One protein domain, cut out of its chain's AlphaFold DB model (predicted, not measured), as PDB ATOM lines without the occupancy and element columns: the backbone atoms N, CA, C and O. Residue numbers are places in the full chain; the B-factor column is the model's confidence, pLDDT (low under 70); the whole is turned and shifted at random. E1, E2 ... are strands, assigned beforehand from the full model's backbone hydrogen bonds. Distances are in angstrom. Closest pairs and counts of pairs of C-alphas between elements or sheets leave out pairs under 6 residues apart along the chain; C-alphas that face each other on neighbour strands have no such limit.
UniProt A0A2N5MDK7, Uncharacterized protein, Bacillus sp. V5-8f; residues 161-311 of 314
ATOM      1  N   GLN A 161      10.229  20.173  64.490       75.62
ATOM      2  CA  GLN A 161       9.991  18.743  64.562       75.62
ATOM      3  C   GLN A 161       8.489  18.519  64.645       75.62
ATOM      4  O   GLN A 161       7.804  19.108  65.486       75.62
ATOM      5  N   ILE A 162       7.993  17.703  63.728       74.31
ATOM      6  CA  ILE A 162       6.608  17.279  63.695       74.31
ATOM      7  C   ILE A 162       6.640  15.761  63.855       74.31
ATOM      8  O   ILE A 162       6.969  15.031  62.920       74.31
ATOM      9  N   ASP A 163       6.385  15.312  65.083       72.12
ATOM     10  CA  ASP A 163       6.203  13.902  65.416       72.12
ATOM     11  C   ASP A 163       4.701  13.615  65.428       72.12
ATOM     12  O   ASP A 163       3.966  14.114  66.285       72.12
ATOM     13  N   TRP A 164       4.226  12.905  64.407       69.19
ATOM     14  CA  TRP A 164       2.819  12.551  64.272       69.19
ATOM     15  C   TRP A 164       2.619  11.073  64.561       69.19
ATOM     16  O   TRP A 164       3.169  10.201  63.886       69.19
ATOM     17  N   ASN A 165       1.767  10.793  65.546       59.91
ATOM     18  CA  ASN A 165       1.221   9.460  65.733       59.91
ATOM     19  C   ASN A 165       0.444   9.056  64.471       59.91
ATOM     20  O   ASN A 165      -0.343   9.842  63.945       59.91
ATOM     21  N   LYS A 166       0.649   7.810  64.021       55.72
ATOM     22  CA  LYS A 166       0.229   7.223  62.728       55.72
ATOM     23  C   LYS A 166      -1.259   7.365  62.330       55.72
ATOM     24  O   LYS A 166      -1.635   6.899  61.259       55.72
ATOM     25  N   SER A 167      -2.124   7.941  63.164       53.44
ATOM     26  CA  SER A 167      -3.585   7.933  63.000       53.44
ATOM     27  C   SER A 167      -4.220   9.245  62.540       53.44
ATOM     28  O   SER A 167      -5.422   9.244  62.284       53.44
ATOM     29  N   HIS A 168      -3.480  10.349  62.440       67.44
ATOM     30  CA  HIS A 168      -4.078  11.645  62.106       67.44
ATOM     31  C   HIS A 168      -3.574  12.178  60.755       67.44
ATOM     32  O   HIS A 168      -2.430  11.946  60.371       67.44
ATOM     33  N   TYR A 169      -4.447  12.899  60.046       76.44
ATOM     34  CA  TYR A 169      -4.112  13.639  58.829       76.44
ATOM     35  C   TYR A 169      -3.676  15.071  59.158       76.44
ATOM     36  O   TYR A 169      -4.255  15.694  60.046       76.44
ATOM     37  N   LEU A 170      -2.685  15.598  58.435       75.62
ATOM     38  CA  LEU A 170      -2.313  17.010  58.544       75.62
ATOM     39  C   LEU A 170      -3.433  17.897  57.987       75.62
ATOM     40  O   LEU A 170      -3.714  17.852  56.788       75.62
ATOM     41  N   ASP A 171      -4.021  18.710  58.867       76.50
ATOM     42  CA  ASP A 171      -5.066  19.687  58.530       76.50
ATOM     43  C   ASP A 171      -4.531  21.124  58.389       76.50
ATOM     44  O   ASP A 171      -5.229  22.013  57.898       76.50
ATOM     45  N   ASP A 172      -3.279  21.363  58.790       77.56
ATOM     46  CA  ASP A 172      -2.632  22.660  58.623       77.56
ATOM     47  C   ASP A 172      -2.380  22.952  57.140       77.56
ATOM     48  O   ASP A 172      -1.869  22.120  56.390       77.56
ATOM     49  N   THR A 173      -2.686  24.175  56.715       85.56
ATOM     50  CA  THR A 173      -2.525  24.593  55.315       85.56
ATOM     51  C   THR A 173      -1.137  25.148  55.014       85.56
ATOM     52  O   THR A 173      -0.725  25.188  53.856       85.56
ATOM     53  N   SER A 174      -0.379  25.591  56.027       91.12
ATOM     54  CA  SER A 174       0.974  26.100  55.793       91.12
ATOM     55  C   SER A 174       1.903  26.097  57.006       91.12
ATOM     56  O   SER A 174       1.473  26.270  58.144       91.12
ATOM     57  N   TYR A 175       3.207  25.987  56.738       88.75
ATOM     58  CA  TYR A 175       4.285  26.148  57.712       88.75
ATOM     59  C   TYR A 175       5.331  27.136  57.185       88.75
ATOM     60  O   TYR A 175       5.842  26.980  56.082       88.75
ATOM     61  N   ASN A 176       5.693  28.143  57.989       89.31
ATOM     62  CA  ASN A 176       6.623  29.221  57.604       89.31
ATOM     63  C   ASN A 176       8.080  28.992  58.029       89.31
ATOM     64  O   ASN A 176       8.789  29.928  58.396       89.31
ATOM     65  N   LYS A 177       8.502  27.733  58.088       88.06
ATOM     66  CA  LYS A 177       9.827  27.334  58.564       88.06
ATOM     67  C   LYS A 177      10.188  25.968  58.018       88.06
ATOM     68  O   LYS A 177       9.341  25.266  57.469       88.06
ATOM     69  N   ASN A 178      11.441  25.590  58.222       83.88
ATOM     70  CA  ASN A 178      11.899  24.258  57.882       83.88
ATOM     71  C   ASN A 178      11.159  23.214  58.730       83.88
ATOM     72  O   ASN A 178      10.951  23.416  59.932       83.88
ATOM     73  N   VAL A 179      10.768  22.102  58.114       86.69
ATOM     74  CA  VAL A 179       9.993  21.037  58.763       86.69
ATOM     75  C   VAL A 179      10.767  19.731  58.706       86.69
ATOM     76  O   VAL A 179      11.337  19.376  57.679       86.69
ATOM     77  N   ASN A 180      10.826  19.030  59.834       85.56
ATOM     78  CA  ASN A 180      11.403  17.698  59.905       85.56
ATOM     79  C   ASN A 180      10.323  16.725  60.383       85.56
ATOM     80  O   ASN A 180       9.902  16.785  61.542       85.56
ATOM     81  N   PHE A 181       9.878  15.859  59.479       87.75
ATOM     82  CA  PHE A 181       8.930  14.798  59.772       87.75
ATOM     83  C   PHE A 181       9.689  13.564  60.251       87.75
ATOM     84  O   PHE A 181      10.416  12.910  59.495       87.75
ATOM     85  N   LEU A 182       9.545  13.276  61.544       79.88
ATOM     86  CA  LEU A 182      10.199  12.136  62.191       79.88
ATOM     87  C   LEU A 182       9.454  10.820  61.921       79.88
ATOM     88  O   LEU A 182      10.065   9.752  61.959       79.88
ATOM     89  N   SER A 183       8.157  10.905  61.622       85.94
ATOM     90  CA  SER A 183       7.254   9.787  61.353       85.94
ATOM     91  C   SER A 183       6.637   9.859  59.951       85.94
ATOM     92  O   SER A 183       6.872  10.807  59.200       85.94
ATOM     93  N   GLU A 184       5.884   8.818  59.577       89.12
ATOM     94  CA  GLU A 184       5.114   8.796  58.328       89.12
ATOM     95  C   GLU A 184       4.118   9.963  58.276       89.12
ATOM     96  O   GLU A 184       3.341  10.183  59.207       89.12
ATOM     97  N   VAL A 185       4.115  10.681  57.155       89.25
ATOM     98  CA  VAL A 185       3.273  11.852  56.925       89.25
ATOM     99  C   VAL A 185       2.051  11.453  56.122       89.25
ATOM    100  O   VAL A 185       2.175  11.004  54.987       89.25
ATOM    101  N   ARG A 186       0.860  11.670  56.678       91.62
ATOM    102  CA  ARG A 186      -0.415  11.485  55.974       91.62
ATOM    103  C   ARG A 186      -1.056  12.844  55.740       91.62
ATOM    104  O   ARG A 186      -1.480  13.503  56.686       91.62
ATOM    105  N   ILE A 187      -1.118  13.276  54.486       89.56
ATOM    106  CA  ILE A 187      -1.719  14.565  54.124       89.56
ATOM    107  C   ILE A 187      -3.206  14.355  53.881       89.56
ATOM    108  O   ILE A 187      -3.596  13.398  53.206       89.56
ATOM    109  N   ASN A 188      -4.039  15.216  54.468       88.00
ATOM    110  CA  ASN A 188      -5.478  15.121  54.284       88.00
ATOM    111  C   ASN A 188      -5.831  15.299  52.791       88.00
ATOM    112  O   ASN A 188      -5.401  16.286  52.189       88.00
ATOM    113  N   PRO A 189      -6.637  14.396  52.204       85.00
ATOM    114  CA  PRO A 189      -7.289  14.542  50.907       85.00
ATOM    115  C   PRO A 189      -7.674  15.936  50.416       85.00
ATOM    116  O   PRO A 189      -7.616  16.193  49.215       85.00
ATOM    117  N   THR A 190      -8.154  16.788  51.319       83.50
ATOM    118  CA  THR A 190      -8.771  18.080  50.998       83.50
ATOM    119  C   THR A 190      -7.866  19.271  51.297       83.50
ATOM    120  O   THR A 190      -8.278  20.415  51.096       83.50
ATOM    121  N   VAL A 191      -6.651  19.025  51.791       87.31
ATOM    122  CA  VAL A 191      -5.758  20.071  52.285       87.31
ATOM    123  C   VAL A 191      -4.644  20.328  51.286       87.31
ATOM    124  O   VAL A 191      -3.958  19.420  50.822       87.31
ATOM    125  N   ASN A 192      -4.451  21.613  50.998       92.75
ATOM    126  CA  ASN A 192      -3.266  22.098  50.316       92.75
ATOM    127  C   ASN A 192      -2.246  22.487  51.383       92.75
ATOM    128  O   ASN A 192      -2.407  23.514  52.040       92.75
ATOM    129  N   LEU A 193      -1.228  21.652  51.568       94.25
ATOM    130  CA  LEU A 193      -0.164  21.861  52.538       94.25
ATOM    131  C   LEU A 193       0.991  22.617  51.876       94.25
ATOM    132  O   LEU A 193       1.573  22.128  50.911       94.25
ATOM    133  N   VAL A 194       1.354  23.787  52.403       95.56
ATOM    134  CA  VAL A 194       2.455  24.611  51.879       95.56
ATOM    135  C   VAL A 194       3.567  24.789  52.915       95.56
ATOM    136  O   VAL A 194       3.371  25.406  53.957       95.56
ATOM    137  N   ILE A 195       4.774  24.319  52.616       94.31
ATOM    138  CA  ILE A 195       5.966  24.520  53.445       94.31
ATOM    139  C   ILE A 195       6.811  25.640  52.840       94.31
ATOM    140  O   ILE A 195       7.451  25.462  51.805       94.31
ATOM    141  N   ASN A 196       6.851  26.798  53.497       92.19
ATOM    142  CA  ASN A 196       7.751  27.905  53.166       92.19
ATOM    143  C   ASN A 196       9.136  27.676  53.791       92.19
ATOM    144  O   ASN A 196       9.582  28.434  54.652       92.19
ATOM    145  N   GLY A 197       9.789  26.586  53.393       87.44
ATOM    146  CA  GLY A 197      11.098  26.188  53.894       87.44
ATOM    147  C   GLY A 197      11.550  24.843  53.335       87.44
ATOM    148  O   GLY A 197      10.902  24.258  52.467       87.44
ATOM    149  N   ASN A 198      12.670  24.357  53.862       87.19
ATOM    150  CA  ASN A 198      13.193  23.033  53.557       87.19
ATOM    151  C   ASN A 198      12.440  21.971  54.348       87.19
ATOM    152  O   ASN A 198      12.052  22.193  55.498       87.19
ATOM    153  N   ILE A 199      12.318  20.788  53.767       91.94
ATOM    154  CA  ILE A 199      11.656  19.668  54.413       91.94
ATOM    155  C   ILE A 199      12.520  18.423  54.401       91.94
ATOM    156  O   ILE A 199      13.139  18.086  53.397       91.94
ATOM    157  N   VAL A 200      12.529  17.736  55.537       87.56
ATOM    158  CA  VAL A 200      13.108  16.405  55.674       87.56
ATOM    159  C   VAL A 200      11.985  15.443  56.036       87.56
ATOM    160  O   VAL A 200      11.327  15.622  57.059       87.56
ATOM    161  N   ALA A 201      11.753  14.445  55.191       90.44
ATOM    162  CA  ALA A 201      10.836  13.343  55.441       90.44
ATOM    163  C   ALA A 201      11.660  12.075  55.682       90.44
ATOM    164  O   ALA A 201      12.241  11.519  54.751       90.44
ATOM    165  N   ASN A 202      11.757  11.646  56.945       83.00
ATOM    166  CA  ASN A 202      12.581  10.484  57.305       83.00
ATOM    167  C   ASN A 202      11.862   9.143  57.094       83.00
ATOM    168  O   ASN A 202      12.500   8.095  57.125       83.00
ATOM    169  N   GLN A 203      10.541   9.174  56.912       87.19
ATOM    170  CA  GLN A 203       9.688   8.005  56.700       87.19
ATOM    171  C   GLN A 203       8.701   8.263  55.548       87.19
ATOM    172  O   GLN A 203       8.849   9.220  54.786       87.19
ATOM    173  N   GLY A 204       7.680   7.405  55.430       88.88
ATOM    174  CA  GLY A 204       6.701   7.447  54.352       88.88
ATOM    175  C   GLY A 204       5.984   8.792  54.206       88.88
ATOM    176  O   GLY A 204       5.774   9.520  55.176       88.88
ATOM    177  N   LEU A 205       5.578   9.105  52.978       91.56
ATOM    178  CA  LEU A 205       4.733  10.250  52.650       91.56
ATOM    179  C   LEU A 205       3.515   9.718  51.902       91.56
ATOM    180  O   LEU A 205       3.666   9.086  50.865       91.56
ATOM    181  N   TYR A 206       2.325   9.957  52.436       92.44
ATOM    182  CA  TYR A 206       1.074   9.372  51.975       92.44
ATOM    183  C   TYR A 206       0.047  10.468  51.658       92.44
ATOM    184  O   TYR A 206      -0.465  11.148  52.550       92.44
ATOM    185  N   MET A 207      -0.272  10.617  50.374       92.88
ATOM    186  CA  MET A 207      -1.263  11.532  49.809       92.88
ATOM    187  C   MET A 207      -2.337  10.714  49.071       92.88
ATOM    188  O   MET A 207      -2.157  10.356  47.906       92.88
ATOM    189  N   PRO A 208      -3.448  10.349  49.734       89.50
ATOM    190  CA  PRO A 208      -4.407   9.392  49.180       89.50
ATOM    191  C   PRO A 208      -5.319   9.921  48.066       89.50
ATOM    192  O   PRO A 208      -5.942   9.103  47.383       89.50
ATOM    193  N   SER A 209      -5.440  11.239  47.901       89.44
ATOM    194  CA  SER A 209      -6.311  11.872  46.900       89.44
ATOM    195  C   SER A 209      -5.840  13.291  46.542       89.44
ATOM    196  O   SER A 209      -4.741  13.661  46.935       89.44
ATOM    197  N   ASN A 210      -6.688  14.077  45.860       87.56
ATOM    198  CA  ASN A 210      -6.478  15.399  45.225       87.56
ATOM    199  C   ASN A 210      -5.954  16.574  46.102       87.56
ATOM    200  O   ASN A 210      -6.437  17.702  45.982       87.56
ATOM    201  N   GLY A 211      -4.968  16.349  46.967       89.19
ATOM    202  CA  GLY A 211      -4.274  17.385  47.728       89.19
ATOM    203  C   GLY A 211      -3.031  17.904  47.002       89.19
ATOM    204  O   GLY A 211      -2.356  17.165  46.281       89.19
ATOM    205  N   LEU A 212      -2.701  19.176  47.226       92.00
ATOM    206  CA  LEU A 212      -1.423  19.768  46.829       92.00
ATOM    207  C   LEU A 212      -0.483  19.810  48.035       92.00
ATOM    208  O   LEU A 212      -0.777  20.464  49.032       92.00
ATOM    209  N   PHE A 213       0.678  19.181  47.921       94.94
ATOM    210  CA  PHE A 213       1.773  19.345  48.858       94.94
ATOM    211  C   PHE A 213       2.875  20.167  48.205       94.94
ATOM    212  O   PHE A 213       3.582  19.690  47.325       94.94
ATOM    213  N   LYS A 214       3.012  21.421  48.626       95.25
ATOM    214  CA  LYS A 214       3.979  22.357  48.067       95.25
ATOM    215  C   LYS A 214       5.114  22.631  49.040       95.25
ATOM    216  O   LYS A 214       4.886  22.960  50.200       95.25
ATOM    217  N   VAL A 215       6.336  22.580  48.541       94.81
ATOM    218  CA  VAL A 215       7.572  22.846  49.268       94.81
ATOM    219  C   VAL A 215       8.297  23.967  48.536       94.81
ATOM    220  O   VAL A 215       8.825  23.773  47.448       94.81
ATOM    221  N   ASN A 216       8.330  25.159  49.127       92.88
ATOM    222  CA  ASN A 216       8.996  26.327  48.540       92.88
ATOM    223  C   ASN A 216      10.521  26.341  48.777       92.88
ATOM    224  O   ASN A 216      11.179  27.326  48.454       92.88
ATOM    225  N   GLY A 217      11.079  25.271  49.350       88.31
ATOM    226  CA  GLY A 217      12.514  25.050  49.521       88.31
ATOM    227  C   GLY A 217      12.962  23.702  48.956       88.31
ATOM    228  O   GLY A 217      12.395  23.200  47.985       88.31
ATOM    229  N   HIS A 218      13.980  23.115  49.581       86.38
ATOM    230  CA  HIS A 218      14.524  21.807  49.212       86.38
ATOM    231  C   HIS A 218      13.751  20.659  49.871       86.38
ATOM    232  O   HIS A 218      13.318  20.774  51.024       86.38
ATOM    233  N   PHE A 219      13.627  19.539  49.159       91.19
ATOM    234  CA  PHE A 219      12.934  18.334  49.615       91.19
ATOM    235  C   PHE A 219      13.916  17.182  49.826       91.19
ATOM    236  O   PHE A 219      14.517  16.691  48.877       91.19
ATOM    237  N   TYR A 220      14.069  16.727  51.068       87.94
ATOM    238  CA  TYR A 220      14.937  15.607  51.420       87.94
ATOM    239  C   TYR A 220      14.084  14.427  51.883       87.94
ATOM    240  O   TYR A 220      13.524  14.451  52.978       87.94
ATOM    241  N   TYR A 221      13.990  13.388  51.062       89.62
ATOM    242  CA  TYR A 221      13.248  12.170  51.365       89.62
ATOM    243  C   TYR A 221      14.211  11.027  51.663       89.62
ATOM    244  O   TYR A 221      14.938  10.565  50.780       89.62
ATOM    245  N   ARG A 222      14.225  10.581  52.918       81.31
ATOM    246  CA  ARG A 222      15.239   9.655  53.434       81.31
ATOM    247  C   ARG A 222      14.752   8.231  53.674       81.31
ATOM    248  O   ARG A 222      15.571   7.384  53.999       81.31
ATOM    249  N   GLY A 223      13.457   7.938  53.541       75.25
ATOM    250  CA  GLY A 223      12.971   6.599  53.877       75.25
ATOM    251  C   GLY A 223      11.482   6.376  53.729       75.25
ATOM    252  O   GLY A 223      10.704   7.313  53.802       75.25
ATOM    253  N   GLY A 224      11.091   5.109  53.587       84.44
ATOM    254  CA  GLY A 224       9.697   4.665  53.578       84.44
ATOM    255  C   GLY A 224       9.042   4.607  52.197       84.44
ATOM    256  O   GLY A 224       9.706   4.632  51.155       84.44
ATOM    257  N   ASP A 225       7.715   4.477  52.219       86.81
ATOM    258  CA  ASP A 225       6.881   4.447  51.021       86.81
ATOM    259  C   ASP A 225       6.415   5.865  50.661       86.81
ATOM    260  O   ASP A 225       5.868   6.596  51.492       86.81
ATOM    261  N   LEU A 226       6.625   6.260  49.406       89.25
ATOM    262  CA  LEU A 226       6.139   7.526  48.852       89.25
ATOM    263  C   LEU A 226       4.844   7.267  48.087       89.25
ATOM    264  O   LEU A 226       4.887   6.982  46.897       89.25
ATOM    265  N   PHE A 227       3.706   7.326  48.770       90.06
ATOM    266  CA  PHE A 227       2.394   7.062  48.195       90.06
ATOM    267  C   PHE A 227       1.666   8.351  47.788       90.06
ATOM    268  O   PHE A 227       1.250   9.123  48.643       90.06
ATOM    269  N   LEU A 228       1.436   8.545  46.497       89.88
ATOM    270  CA  LEU A 228       0.639   9.599  45.882       89.88
ATOM    271  C   LEU A 228      -0.459   8.941  45.036       89.88
ATOM    272  O   LEU A 228      -0.208   8.021  44.258       89.88
ATOM    273  N   ASN A 229      -1.704   9.363  45.185       88.19
ATOM    274  CA  ASN A 229      -2.828   8.771  44.466       88.19
ATOM    275  C   ASN A 229      -3.828   9.835  44.007       88.19
ATOM    276  O   ASN A 229      -3.891  10.925  44.574       88.19
ATOM    277  N   GLN A 230      -4.623   9.495  42.993       87.38
ATOM    278  CA  GLN A 230      -5.540  10.411  42.295       87.38
ATOM    279  C   GLN A 230      -4.796  11.662  41.806       87.38
ATOM    280  O   GLN A 230      -3.600  11.587  41.576       87.38
ATOM    281  N   GLU A 231      -5.436  12.821  41.694       87.06
ATOM    282  CA  GLU A 231      -4.796  14.060  41.225       87.06
ATOM    283  C   GLU A 231      -3.945  14.745  42.322       87.06
ATOM    284  O   GLU A 231      -3.888  15.976  42.409       87.06
ATOM    285  N   SER A 232      -3.324  13.964  43.218       89.94
ATOM    286  CA  SER A 232      -2.382  14.498  44.211       89.94
ATOM    287  C   SER A 232      -1.146  15.071  43.532       89.94
ATOM    288  O   SER A 232      -0.626  14.509  42.570       89.94
ATOM    289  N   ARG A 233      -0.653  16.196  44.051       89.62
ATOM    290  CA  ARG A 233       0.514  16.882  43.489       89.62
ATOM    291  C   ARG A 233       1.527  17.209  44.566       89.62
ATOM    292  O   ARG A 233       1.185  17.882  45.533       89.62
ATOM    293  N   LEU A 234       2.766  16.767  44.385       92.69
ATOM    294  CA  LEU A 234       3.914  17.180  45.188       92.69
ATOM    295  C   LEU A 234       4.741  18.188  44.385       92.69
ATOM    296  O   LEU A 234       5.428  17.809  43.446       92.69
ATOM    297  N   GLU A 235       4.682  19.468  44.741       92.62
ATOM    298  CA  GLU A 235       5.450  20.536  44.092       92.62
ATOM    299  C   GLU A 235       6.652  20.933  44.952       92.62
ATOM    300  O   GLU A 235       6.494  21.314  46.109       92.62
ATOM    301  N   ILE A 236       7.853  20.903  44.384       92.25
ATOM    302  CA  ILE A 236       9.112  21.230  45.055       92.25
ATOM    303  C   ILE A 236       9.797  22.337  44.253       92.25
ATOM    304  O   ILE A 236      10.196  22.132  43.110       92.25
ATOM    305  N   ALA A 237       9.925  23.521  44.849       87.69
ATOM    306  CA  ALA A 237      10.528  24.679  44.194       87.69
ATOM    307  C   ALA A 237      12.065  24.597  44.118       87.69
ATOM    308  O   ALA A 237      12.658  25.198  43.228       87.69
ATOM    309  N   GLY A 238      12.704  23.895  45.059       82.88
ATOM    310  CA  GLY A 238      14.153  23.698  45.103       82.88
ATOM    311  C   GLY A 238      14.602  22.330  44.588       82.88
ATOM    312  O   GLY A 238      13.907  21.657  43.828       82.88
ATOM    313  N   ASP A 239      15.788  21.919  45.031       81.94
ATOM    314  CA  ASP A 239      16.333  20.585  44.758       81.94
ATOM    315  C   ASP A 239      15.600  19.501  45.561       81.94
ATOM    316  O   ASP A 239      15.141  19.741  46.685       81.94
ATOM    317  N   ALA A 240      15.551  18.292  45.008       84.12
ATOM    318  CA  ALA A 240      14.998  17.118  45.663       84.12
ATOM    319  C   ALA A 240      16.061  16.018  45.792       84.12
ATOM    320  O   ALA A 240      16.669  15.619  44.802       84.12
ATOM    321  N   LEU A 241      16.270  15.503  47.003       82.88
ATOM    322  CA  LEU A 241      17.113  14.341  47.278       82.88
ATOM    323  C   LEU A 241      16.232  13.173  47.712       82.88
ATOM    324  O   LEU A 241      15.505  13.272  48.698       82.88
ATOM    325  N   PHE A 242      16.347  12.058  47.003       84.56
ATOM    326  CA  PHE A 242      15.616  10.828  47.273       84.56
ATOM    327  C   PHE A 242      16.610   9.719  47.629       84.56
ATOM    328  O   PHE A 242      17.188   9.113  46.730       84.56
ATOM    329  N   GLU A 243      16.840   9.458  48.919       76.69
ATOM    330  CA  GLU A 243      17.857   8.487  49.366       76.69
ATOM    331  C   GLU A 243      17.364   7.039  49.266       76.69
ATOM    332  O   GLU A 243      18.022   6.201  48.659       76.69
ATOM    333  N   THR A 244      16.193   6.727  49.825       71.06
ATOM    334  CA  THR A 244      15.606   5.381  49.747       71.06
ATOM    335  C   THR A 244      14.113   5.490  49.481       71.06
ATOM    336  O   THR A 244      13.309   5.586  50.407       71.06
ATOM    337  N   VAL A 245      13.732   5.500  48.205       67.06
ATOM    338  CA  VAL A 245      12.318   5.478  47.821       67.06
ATOM    339  C   VAL A 245      11.922   4.050  47.488       67.06
ATOM    340  O   VAL A 245      12.301   3.501  46.453       67.06
ATOM    341  N   SER A 246      11.123   3.446  48.360       65.12
ATOM    342  CA  SER A 246      10.414   2.214  48.035       65.12
ATOM    343  C   SER A 246       9.201   2.569  47.167       65.12
ATOM    344  O   SER A 246       8.112   2.869  47.655       65.12
ATOM    345  N   LEU A 247       9.379   2.572  45.843       61.19
ATOM    346  CA  LEU A 247       8.263   2.644  44.891       61.19
ATOM    347  C   LEU A 247       7.723   1.234  44.615       61.19
ATOM    348  O   LEU A 247       7.720   0.770  43.474       61.19
ATOM    349  N   GLN A 248       7.312   0.498  45.649       58.22
ATOM    350  CA  GLN A 248       6.706  -0.817  45.442       58.22
ATOM    351  C   GLN A 248       5.355  -0.693  44.721       58.22
ATOM    352  O   GLN A 248       4.321  -0.472  45.342       58.22
ATOM    353  N   GLY A 249       5.378  -0.848  43.389       50.72
ATOM    354  CA  GLY A 249       4.286  -1.207  42.462       50.72
ATOM    355  C   GLY A 249       3.054  -0.293  42.371       50.72
ATOM    356  O   GLY A 249       2.314  -0.350  41.392       50.72
ATOM    357  N   ASN A 250       2.809   0.552  43.366       54.69
ATOM    358  CA  ASN A 250       1.526   1.201  43.606       54.69
ATOM    359  C   ASN A 250       1.665   2.592  44.236       54.69
ATOM    360  O   ASN A 250       0.660   3.163  44.652       54.69
ATOM    361  N   SER A 251       2.884   3.113  44.311       70.75
ATOM    362  CA  SER A 251       3.205   4.282  45.118       70.75
ATOM    363  C   SER A 251       2.847   5.604  44.431       70.75
ATOM    364  O   SER A 251       2.632   6.576  45.115       70.75
ATOM    365  N   ILE A 252       2.684   5.679  43.108       75.31
ATOM    366  CA  ILE A 252       2.149   6.879  42.436       75.31
ATOM    367  C   ILE A 252       1.070   6.424  41.438       75.31
ATOM    368  O   ILE A 252       1.334   5.562  40.594       75.31
ATOM    369  N   LYS A 253      -0.176   6.900  41.578       78.69
ATOM    370  CA  LYS A 253      -1.354   6.387  40.845       78.69
ATOM    371  C   LYS A 253      -2.332   7.473  40.402       78.69
ATOM    372  O   LYS A 253      -2.464   8.491  41.064       78.69
ATOM    373  N   ASN A 254      -3.128   7.148  39.379       82.25
ATOM    374  CA  ASN A 254      -4.370   7.843  39.009       82.25
ATOM    375  C   ASN A 254      -4.202   9.352  38.734       82.25
ATOM    376  O   ASN A 254      -5.028  10.143  39.176       82.25
ATOM    377  N   GLY A 255      -3.147   9.739  38.010       77.56
ATOM    378  CA  GLY A 255      -2.875  11.144  37.677       77.56
ATOM    379  C   GLY A 255      -2.089  11.914  38.740       77.56
ATOM    380  O   GLY A 255      -1.991  13.134  38.648       77.56
ATOM    381  N   ALA A 256      -1.534  11.220  39.737       84.88
ATOM    382  CA  ALA A 256      -0.680  11.843  40.737       84.88
ATOM    383  C   ALA A 256       0.646  12.274  40.106       84.88
ATOM    384  O   ALA A 256       1.196  11.535  39.283       84.88
ATOM    385  N   SER A 257       1.173  13.425  40.525       84.81
ATOM    386  CA  SER A 257       2.430  13.946  39.994       84.81
ATOM    387  C   SER A 257       3.367  14.520  41.053       84.81
ATOM    388  O   SER A 257       2.957  14.994  42.115       84.81
ATOM    389  N   ILE A 258       4.667  14.453  40.761       88.31
ATOM    390  CA  ILE A 258       5.720  15.146  41.508       88.31
ATOM    391  C   ILE A 258       6.363  16.135  40.547       88.31
ATOM    392  O   ILE A 258       6.938  15.688  39.563       88.31
ATOM    393  N   CYS A 259       6.283  17.431  40.840       86.38
ATOM    394  CA  CYS A 259       6.940  18.507  40.105       86.38
ATOM    395  C   CYS A 259       8.157  18.991  40.907       86.38
ATOM    396  O   CYS A 259       7.984  19.580  41.971       86.38
ATOM    397  N   VAL A 260       9.380  18.799  40.413       84.62
ATOM    398  CA  VAL A 260      10.601  19.372  41.020       84.62
ATOM    399  C   VAL A 260      11.147  20.449  40.101       84.62
ATOM    400  O   VAL A 260      11.361  20.159  38.939       84.62
ATOM    401  N   HIS A 261      11.367  21.667  40.591       80.75
ATOM    402  CA  HIS A 261      11.888  22.789  39.796       80.75
ATOM    403  C   HIS A 261      13.419  22.936  39.887       80.75
ATOM    404  O   HIS A 261      14.006  23.694  39.117       80.75
ATOM    405  N   GLY A 262      14.063  22.256  40.843       74.94
ATOM    406  CA  GLY A 262      15.518  22.174  40.974       74.94
ATOM    407  C   GLY A 262      16.105  20.859  40.457       74.94
ATOM    408  O   GLY A 262      15.528  20.156  39.628       74.94
ATOM    409  N   LYS A 263      17.284  20.496  40.965       72.94
ATOM    410  CA  LYS A 263      17.962  19.241  40.616       72.94
ATOM    411  C   LYS A 263      17.374  18.072  41.401       72.94
ATOM    412  O   LYS A 263      17.118  18.180  42.600       72.94
ATOM    413  N   ILE A 264      17.225  16.927  40.738       76.44
ATOM    414  CA  ILE A 264      16.913  15.659  41.400       76.44
ATOM    415  C   ILE A 264      18.212  14.896  41.657       76.44
ATOM    416  O   ILE A 264      18.943  14.550  40.731       76.44
ATOM    417  N   HIS A 265      18.462  14.581  42.922       74.75
ATOM    418  CA  HIS A 265      19.536  13.707  43.366       74.75
ATOM    419  C   HIS A 265      18.945  12.352  43.769       74.75
ATOM    420  O   HIS A 265      18.076  12.278  44.640       74.75
ATOM    421  N   LYS A 266      19.417  11.271  43.142       73.81
ATOM    422  CA  LYS A 266      19.014   9.895  43.462       73.81
ATOM    423  C   LYS A 266      20.222   8.949  43.417       73.81
ATOM    424  O   LYS A 266      21.108   9.171  42.591       73.81
ATOM    425  N   PRO A 267      20.268   7.889  44.240       66.19
ATOM    426  CA  PRO A 267      21.257   6.827  44.109       66.19
ATOM    427  C   PRO A 267      21.183   6.157  42.736       66.19
ATOM    428  O   PRO A 267      20.096   5.929  42.200       66.19
ATOM    429  N   GLU A 268      22.339   5.777  42.192       50.75
ATOM    430  CA  GLU A 268      22.450   5.109  40.884       50.75
ATOM    431  C   GLU A 268      21.648   3.795  40.816       50.75
ATOM    432  O   GLU A 268      21.151   3.426  39.755       50.75
ATOM    433  N   ASN A 269      21.429   3.144  41.963       52.38
ATOM    434  CA  ASN A 269      20.713   1.868  42.075       52.38
ATOM    435  C   ASN A 269      19.188   2.008  42.248       52.38
ATOM    436  O   ASN A 269      18.479   1.003  42.302       52.38
ATOM    437  N   LEU A 270      18.658   3.234  42.333       54.28
ATOM    438  CA  LEU A 270      17.217   3.485  42.403       54.28
ATOM    439  C   LEU A 270      16.624   3.513  40.986       54.28
ATOM    440  O   LEU A 270      16.491   4.585  40.395       54.28
ATOM    441  N   PHE A 271      16.315   2.305  40.488       54.12
ATOM    442  CA  PHE A 271      15.456   1.918  39.349       54.12
ATOM    443  C   PHE A 271      15.625   2.641  37.983       54.12
ATOM    444  O   PHE A 271      15.984   3.819  37.902       54.12
ATOM    445  N   PRO A 272      15.301   1.959  36.862       44.53
ATOM    446  CA  PRO A 272      15.189   2.598  35.557       44.53
ATOM    447  C   PRO A 272      13.867   3.376  35.486       44.53
ATOM    448  O   PRO A 272      12.807   2.820  35.211       44.53
ATOM    449  N   LEU A 273      13.921   4.675  35.761       48.09
ATOM    450  CA  LEU A 273      12.890   5.612  35.319       48.09
ATOM    451  C   LEU A 273      13.121   5.854  33.820       48.09
ATOM    452  O   LEU A 273      14.065   6.551  33.453       48.09
ATOM    453  N   THR A 274      12.336   5.207  32.955       37.66
ATOM    454  CA  THR A 274      12.349   5.456  31.500       37.66
ATOM    455  C   THR A 274      11.618   6.768  31.208       37.66
ATOM    456  O   THR A 274      10.660   7.083  31.899       37.66
ATOM    457  N   VAL A 275      12.081   7.558  30.236       47.56
ATOM    458  CA  VAL A 275      11.717   8.979  30.076       47.56
ATOM    459  C   VAL A 275      11.175   9.229  28.668       47.56
ATOM    460  O   VAL A 275      11.924   9.064  27.710       47.56
ATOM    461  N   GLU A 276       9.919   9.663  28.521       38.28
ATOM    462  CA  GLU A 276       9.370  10.148  27.243       38.28
ATOM    463  C   GLU A 276       8.470  11.379  27.445       38.28
ATOM    464  O   GLU A 276       7.915  11.585  28.515       38.28
ATOM    465  N   LYS A 277       8.375  12.232  26.420       32.84
ATOM    466  CA  LYS A 277       7.792  13.585  26.463       32.84
ATOM    467  C   LYS A 277       6.274  13.568  26.227       32.84
ATOM    468  O   LYS A 277       5.860  13.149  25.147       32.84
ATOM    469  N   THR A 278       5.462  14.133  27.128       39.62
ATOM    470  CA  THR A 278       4.045  14.460  26.844       39.62
ATOM    471  C   THR A 278       3.799  15.965  26.663       39.62
ATOM    472  O   THR A 278       4.653  16.808  26.941       39.62
ATOM    473  N   SER A 279       2.641  16.310  26.096       42.84
ATOM    474  CA  SER A 279       2.248  17.675  25.718       42.84
ATOM    475  C   SER A 279       1.251  18.341  26.677       42.84
ATOM    476  O   SER A 279       0.764  19.425  26.363       42.84
ATOM    477  N   GLU A 280       0.923  17.725  27.818       49.19
ATOM    478  CA  GLU A 280      -0.105  18.227  28.742       49.19
ATOM    479  C   GLU A 280       0.506  18.676  30.074       49.19
ATOM    480  O   GLU A 280       0.958  17.892  30.896       49.19
ATOM    481  N   THR A 281       0.549  19.994  30.270       52.09
ATOM    482  CA  THR A 281       1.258  20.670  31.360       52.09
ATOM    483  C   THR A 281       0.437  20.701  32.652       52.09
ATOM    484  O   THR A 281      -0.349  21.634  32.859       52.09
ATOM    485  N   SER A 282       0.623  19.720  33.542       55.66
ATOM    486  CA  SER A 282       0.071  19.783  34.906       55.66
ATOM    487  C   SER A 282       0.968  20.610  35.849       55.66
ATOM    488  O   SER A 282       0.455  21.374  36.677       55.66
ATOM    489  N   CYS A 283       2.294  20.590  35.647       60.12
ATOM    490  CA  CYS A 283       3.229  21.535  36.266       60.12
ATOM    491  C   CYS A 283       3.172  22.885  35.514       60.12
ATOM    492  O   CYS A 283       3.714  23.043  34.421       60.12
ATOM    493  N   LYS A 284       2.485  23.889  36.075       52.78
ATOM    494  CA  LYS A 284       2.109  25.139  35.372       52.78
ATOM    495  C   LYS A 284       3.245  26.113  35.005       52.78
ATOM    496  O   LYS A 284       2.964  27.226  34.571       52.78
ATOM    497  N   HIS A 285       4.509  25.723  35.128       47.03
ATOM    498  CA  HIS A 285       5.652  26.563  34.774       47.03
ATOM    499  C   HIS A 285       6.802  25.700  34.260       47.03
ATOM    500  O   HIS A 285       7.677  25.340  35.035       47.03
ATOM    501  N   LEU A 286       6.827  25.389  32.961       44.78
ATOM    502  CA  LEU A 286       7.996  24.773  32.324       44.78
ATOM    503  C   LEU A 286       9.076  25.845  32.096       44.78
ATOM    504  O   LEU A 286       9.233  26.371  30.997       44.78
ATOM    505  N   GLY A 287       9.759  26.224  33.175       42.22
ATOM    506  CA  GLY A 287      11.109  26.780  33.092       42.22
ATOM    507  C   GLY A 287      12.136  25.656  32.927       42.22
ATOM    508  O   GLY A 287      11.787  24.475  32.992       42.22
ATOM    509  N   GLU A 288      13.401  26.016  32.720       39.25
ATOM    510  CA  GLU A 288      14.475  25.027  32.638       39.25
ATOM    511  C   GLU A 288      14.604  24.220  33.941       39.25
ATOM    512  O   GLU A 288      14.598  24.797  35.025       39.25
ATOM    513  N   GLY A 289      14.714  22.887  33.846       42.16
ATOM    514  CA  GLY A 289      14.991  22.021  35.004       42.16
ATOM    515  C   GLY A 289      13.782  21.539  35.814       42.16
ATOM    516  O   GLY A 289      13.977  21.031  36.914       42.16
ATOM    517  N   VAL A 290      12.556  21.658  35.294       41.66
ATOM    518  CA  VAL A 290      11.385  20.995  35.896       41.66
ATOM    519  C   VAL A 290      11.459  19.481  35.671       41.66
ATOM    520  O   VAL A 290      12.035  19.064  34.677       41.66
ATOM    521  N   TRP A 291      10.916  18.673  36.583       51.06
ATOM    522  CA  TRP A 291      10.788  17.214  36.477       51.06
ATOM    523  C   TRP A 291       9.366  16.820  36.891       51.06
ATOM    524  O   TRP A 291       9.009  17.076  38.038       51.06
ATOM    525  N   GLU A 292       8.567  16.218  36.001       49.16
ATOM    526  CA  GLU A 292       7.226  15.683  36.324       49.16
ATOM    527  C   GLU A 292       7.204  14.151  36.301       49.16
ATOM    528  O   GLU A 292       7.462  13.568  35.253       49.16
ATOM    529  N   LEU A 293       6.868  13.508  37.426       54.78
ATOM    530  CA  LEU A 293       6.644  12.056  37.514       54.78
ATOM    531  C   LEU A 293       5.157  11.712  37.417       54.78
ATOM    532  O   LEU A 293       4.458  11.870  38.410       54.78
ATOM    533  N   ASN A 294       4.683  11.206  36.273       49.97
ATOM    534  CA  ASN A 294       3.290  10.770  36.084       49.97
ATOM    535  C   ASN A 294       3.209   9.278  35.693       49.97
ATOM    536  O   ASN A 294       4.122   8.729  35.072       49.97
ATOM    537  N   LYS A 295       2.117   8.603  36.075       47.78
ATOM    538  CA  LYS A 295       1.793   7.232  35.656       47.78
ATOM    539  C   LYS A 295       0.723   7.285  34.571       47.78
ATOM    540  O   LYS A 295      -0.460   7.423  34.881       47.78
ATOM    541  N   ASN A 296       1.128   7.104  33.318       46.72
ATOM    542  CA  ASN A 296       0.193   7.077  32.200       46.72
ATOM    543  C   ASN A 296      -0.390   5.664  32.030       46.72
ATOM    544  O   ASN A 296       0.345   4.687  31.871       46.72
ATOM    545  N   SER A 297      -1.716   5.528  32.098       44.56
ATOM    546  CA  SER A 297      -2.409   4.264  31.833       44.56
ATOM    547  C   SER A 297      -2.861   4.224  30.376       44.56
ATOM    548  O   SER A 297      -4.044   4.401  30.086       44.56
ATOM    549  N   ASN A 298      -1.934   3.981  29.451       43.97
ATOM    550  CA  ASN A 298      -2.332   3.516  28.124       43.97
ATOM    551  C   ASN A 298      -2.899   2.100  28.299       43.97
ATOM    552  O   ASN A 298      -2.303   1.288  29.007       43.97
ATOM    553  N   GLY A 299      -4.080   1.830  27.736       42.25
ATOM    554  CA  GLY A 299      -4.948   0.672  28.018       42.25
ATOM    555  C   GLY A 299      -4.386  -0.732  27.736       42.25
ATOM    556  O   GLY A 299      -5.154  -1.689  27.705       42.25
ATOM    557  N   ASP A 300      -3.071  -0.876  27.594       37.41
ATOM    558  CA  ASP A 300      -2.380  -2.073  27.114       37.41
ATOM    559  C   ASP A 300      -1.692  -2.858  28.251       37.41
ATOM    560  O   ASP A 300      -0.909  -3.774  28.017       37.41
ATOM    561  N   GLY A 301      -1.961  -2.505  29.512       37.38
ATOM    562  CA  GLY A 301      -1.496  -3.252  30.690       37.38
ATOM    563  C   GLY A 301      -0.022  -3.053  31.069       37.38
ATOM    564  O   GLY A 301       0.374  -3.463  32.161       37.38
ATOM    565  N   ASN A 302       0.771  -2.358  30.252       32.59
ATOM    566  CA  ASN A 302       2.140  -1.972  30.594       32.59
ATOM    567  C   ASN A 302       2.164  -0.544  31.154       32.59
ATOM    568  O   ASN A 302       1.916   0.429  30.449       32.59
ATOM    569  N   SER A 303       2.434  -0.431  32.457       34.25
ATOM    570  CA  SER A 303       2.599   0.856  33.142       34.25
ATOM    571  C   SER A 303       4.017   1.382  32.925       34.25
ATOM    572  O   SER A 303       4.969   0.698  33.303       34.25
ATOM    573  N   TYR A 304       4.160   2.594  32.394       35.09
ATOM    574  CA  TYR A 304       5.444   3.296  32.312       35.09
ATOM    575  C   TYR A 304       5.391   4.598  33.125       35.09
ATOM    576  O   TYR A 304       4.317   5.158  33.354       35.09
ATOM    577  N   TRP A 305       6.555   5.023  33.607       42.56
ATOM    578  CA  TRP A 305       6.755   6.241  34.394       42.56
ATOM    579  C   TRP A 305       7.248   7.364  33.475       42.56
ATOM    580  O   TRP A 305       7.973   7.074  32.533       42.56
ATOM    581  N   GLU A 306       6.866   8.614  33.734       41.00
ATOM    582  CA  GLU A 306       7.291   9.793  32.958       41.00
ATOM    583  C   GLU A 306       8.271  10.663  33.761       41.00
ATOM    584  O   GLU A 306       8.211  10.678  34.983       41.00
ATOM    585  N   ILE A 307       9.186  11.371  33.095       41.03
ATOM    586  CA  ILE A 307       9.979  12.468  33.662       41.03
ATOM    587  C   ILE A 307       9.968  13.604  32.630       41.03
ATOM    588  O   ILE A 307      10.556  13.469  31.560       41.03
ATOM    589  N   ILE A 308       9.337  14.739  32.928       43.09
ATOM    590  CA  ILE A 308       9.347  15.902  32.020       43.09
ATOM    591  C   ILE A 308      10.480  16.842  32.409       43.09
ATOM    592  O   ILE A 308      10.287  17.587  33.355       43.09
ATOM    593  N   GLY A 309      11.607  16.843  31.687       34.69
ATOM    594  CA  GLY A 309      12.671  17.840  31.854       34.69
ATOM    595  C   GLY A 309      13.128  18.473  30.543       34.69
ATOM    596  O   GLY A 309      13.216  17.803  29.513       34.69
ATOM    597  N   SER A 310      13.417  19.777  30.562       34.81
ATOM    598  CA  SER A 310      14.048  20.468  29.435       34.81
ATOM    599  C   SER A 310      15.571  20.389  29.552       34.81
ATOM    600  O   SER A 310      16.147  20.841  30.543       34.81
ATOM    601  N   THR A 311      16.229  19.886  28.514       39.56
ATOM    602  CA  THR A 311      17.654  20.130  28.275       39.56
ATOM    603  C   THR A 311      17.806  21.009  27.035       39.56
ATOM    604  O   THR A 311      17.399  20.621  25.946       39.56
TER     605      THR A 311
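This is residues 161 to 311 of the 314 residues of an uncharacterized protein of Bacillus sp. V5-8f (UniProt A0A2N5MDK7). Little regular structure is named here, yet the chain winds in stacked turns, a solenoid walled by E2, E5, E8, E10 and E11, by E1, E3, E6 and E9, and by short E4 and E7; residues 272 to 289 and 294 to 311 loop at its E11 end. The 151 printed residues have no named helix and eleven strands, E1 to E11, holding 37 residues: all strand. It is compact, radius of gyration of the C-alphas 14.6 A, spans 41 by 31 by 31 A.

Look first at the mixed sheet, in order E2, residues 193 to 195, E5, 212 to 215, E8, 233 to 236, E10, 257 to 260, and E11, 291 to 293. E5 and E8 are parallel; N 213 and O 233, 2.8 A, are within hydrogen-bond range. E10 and E11 form an antiparallel hairpin, with N 291 and O 260 at 2.8 A. Next, E1, 178 to 181, E3, 199 to 201, E6, 219 to 221, and E9, 240 to 242, are parallel in that order; N 201 and O 220 are 2.8 A apart. E4, 205 to 207, and E7, 226 to 228, are parallel, with N 207 and O 227 at 2.7 A.

Find C-alpha 178 at (11.899, 24.258, 57.882); E1 runs 10.1 A from there. E11 ends at C-alpha 293 (6.644, 12.056, 37.514).

The printed part has no cut. Links E1 to E2, E9 to E10 and E10 to E11 are long. Residues 164 to 168, 245 to 250 and 267 to 311 are under pLDDT 70.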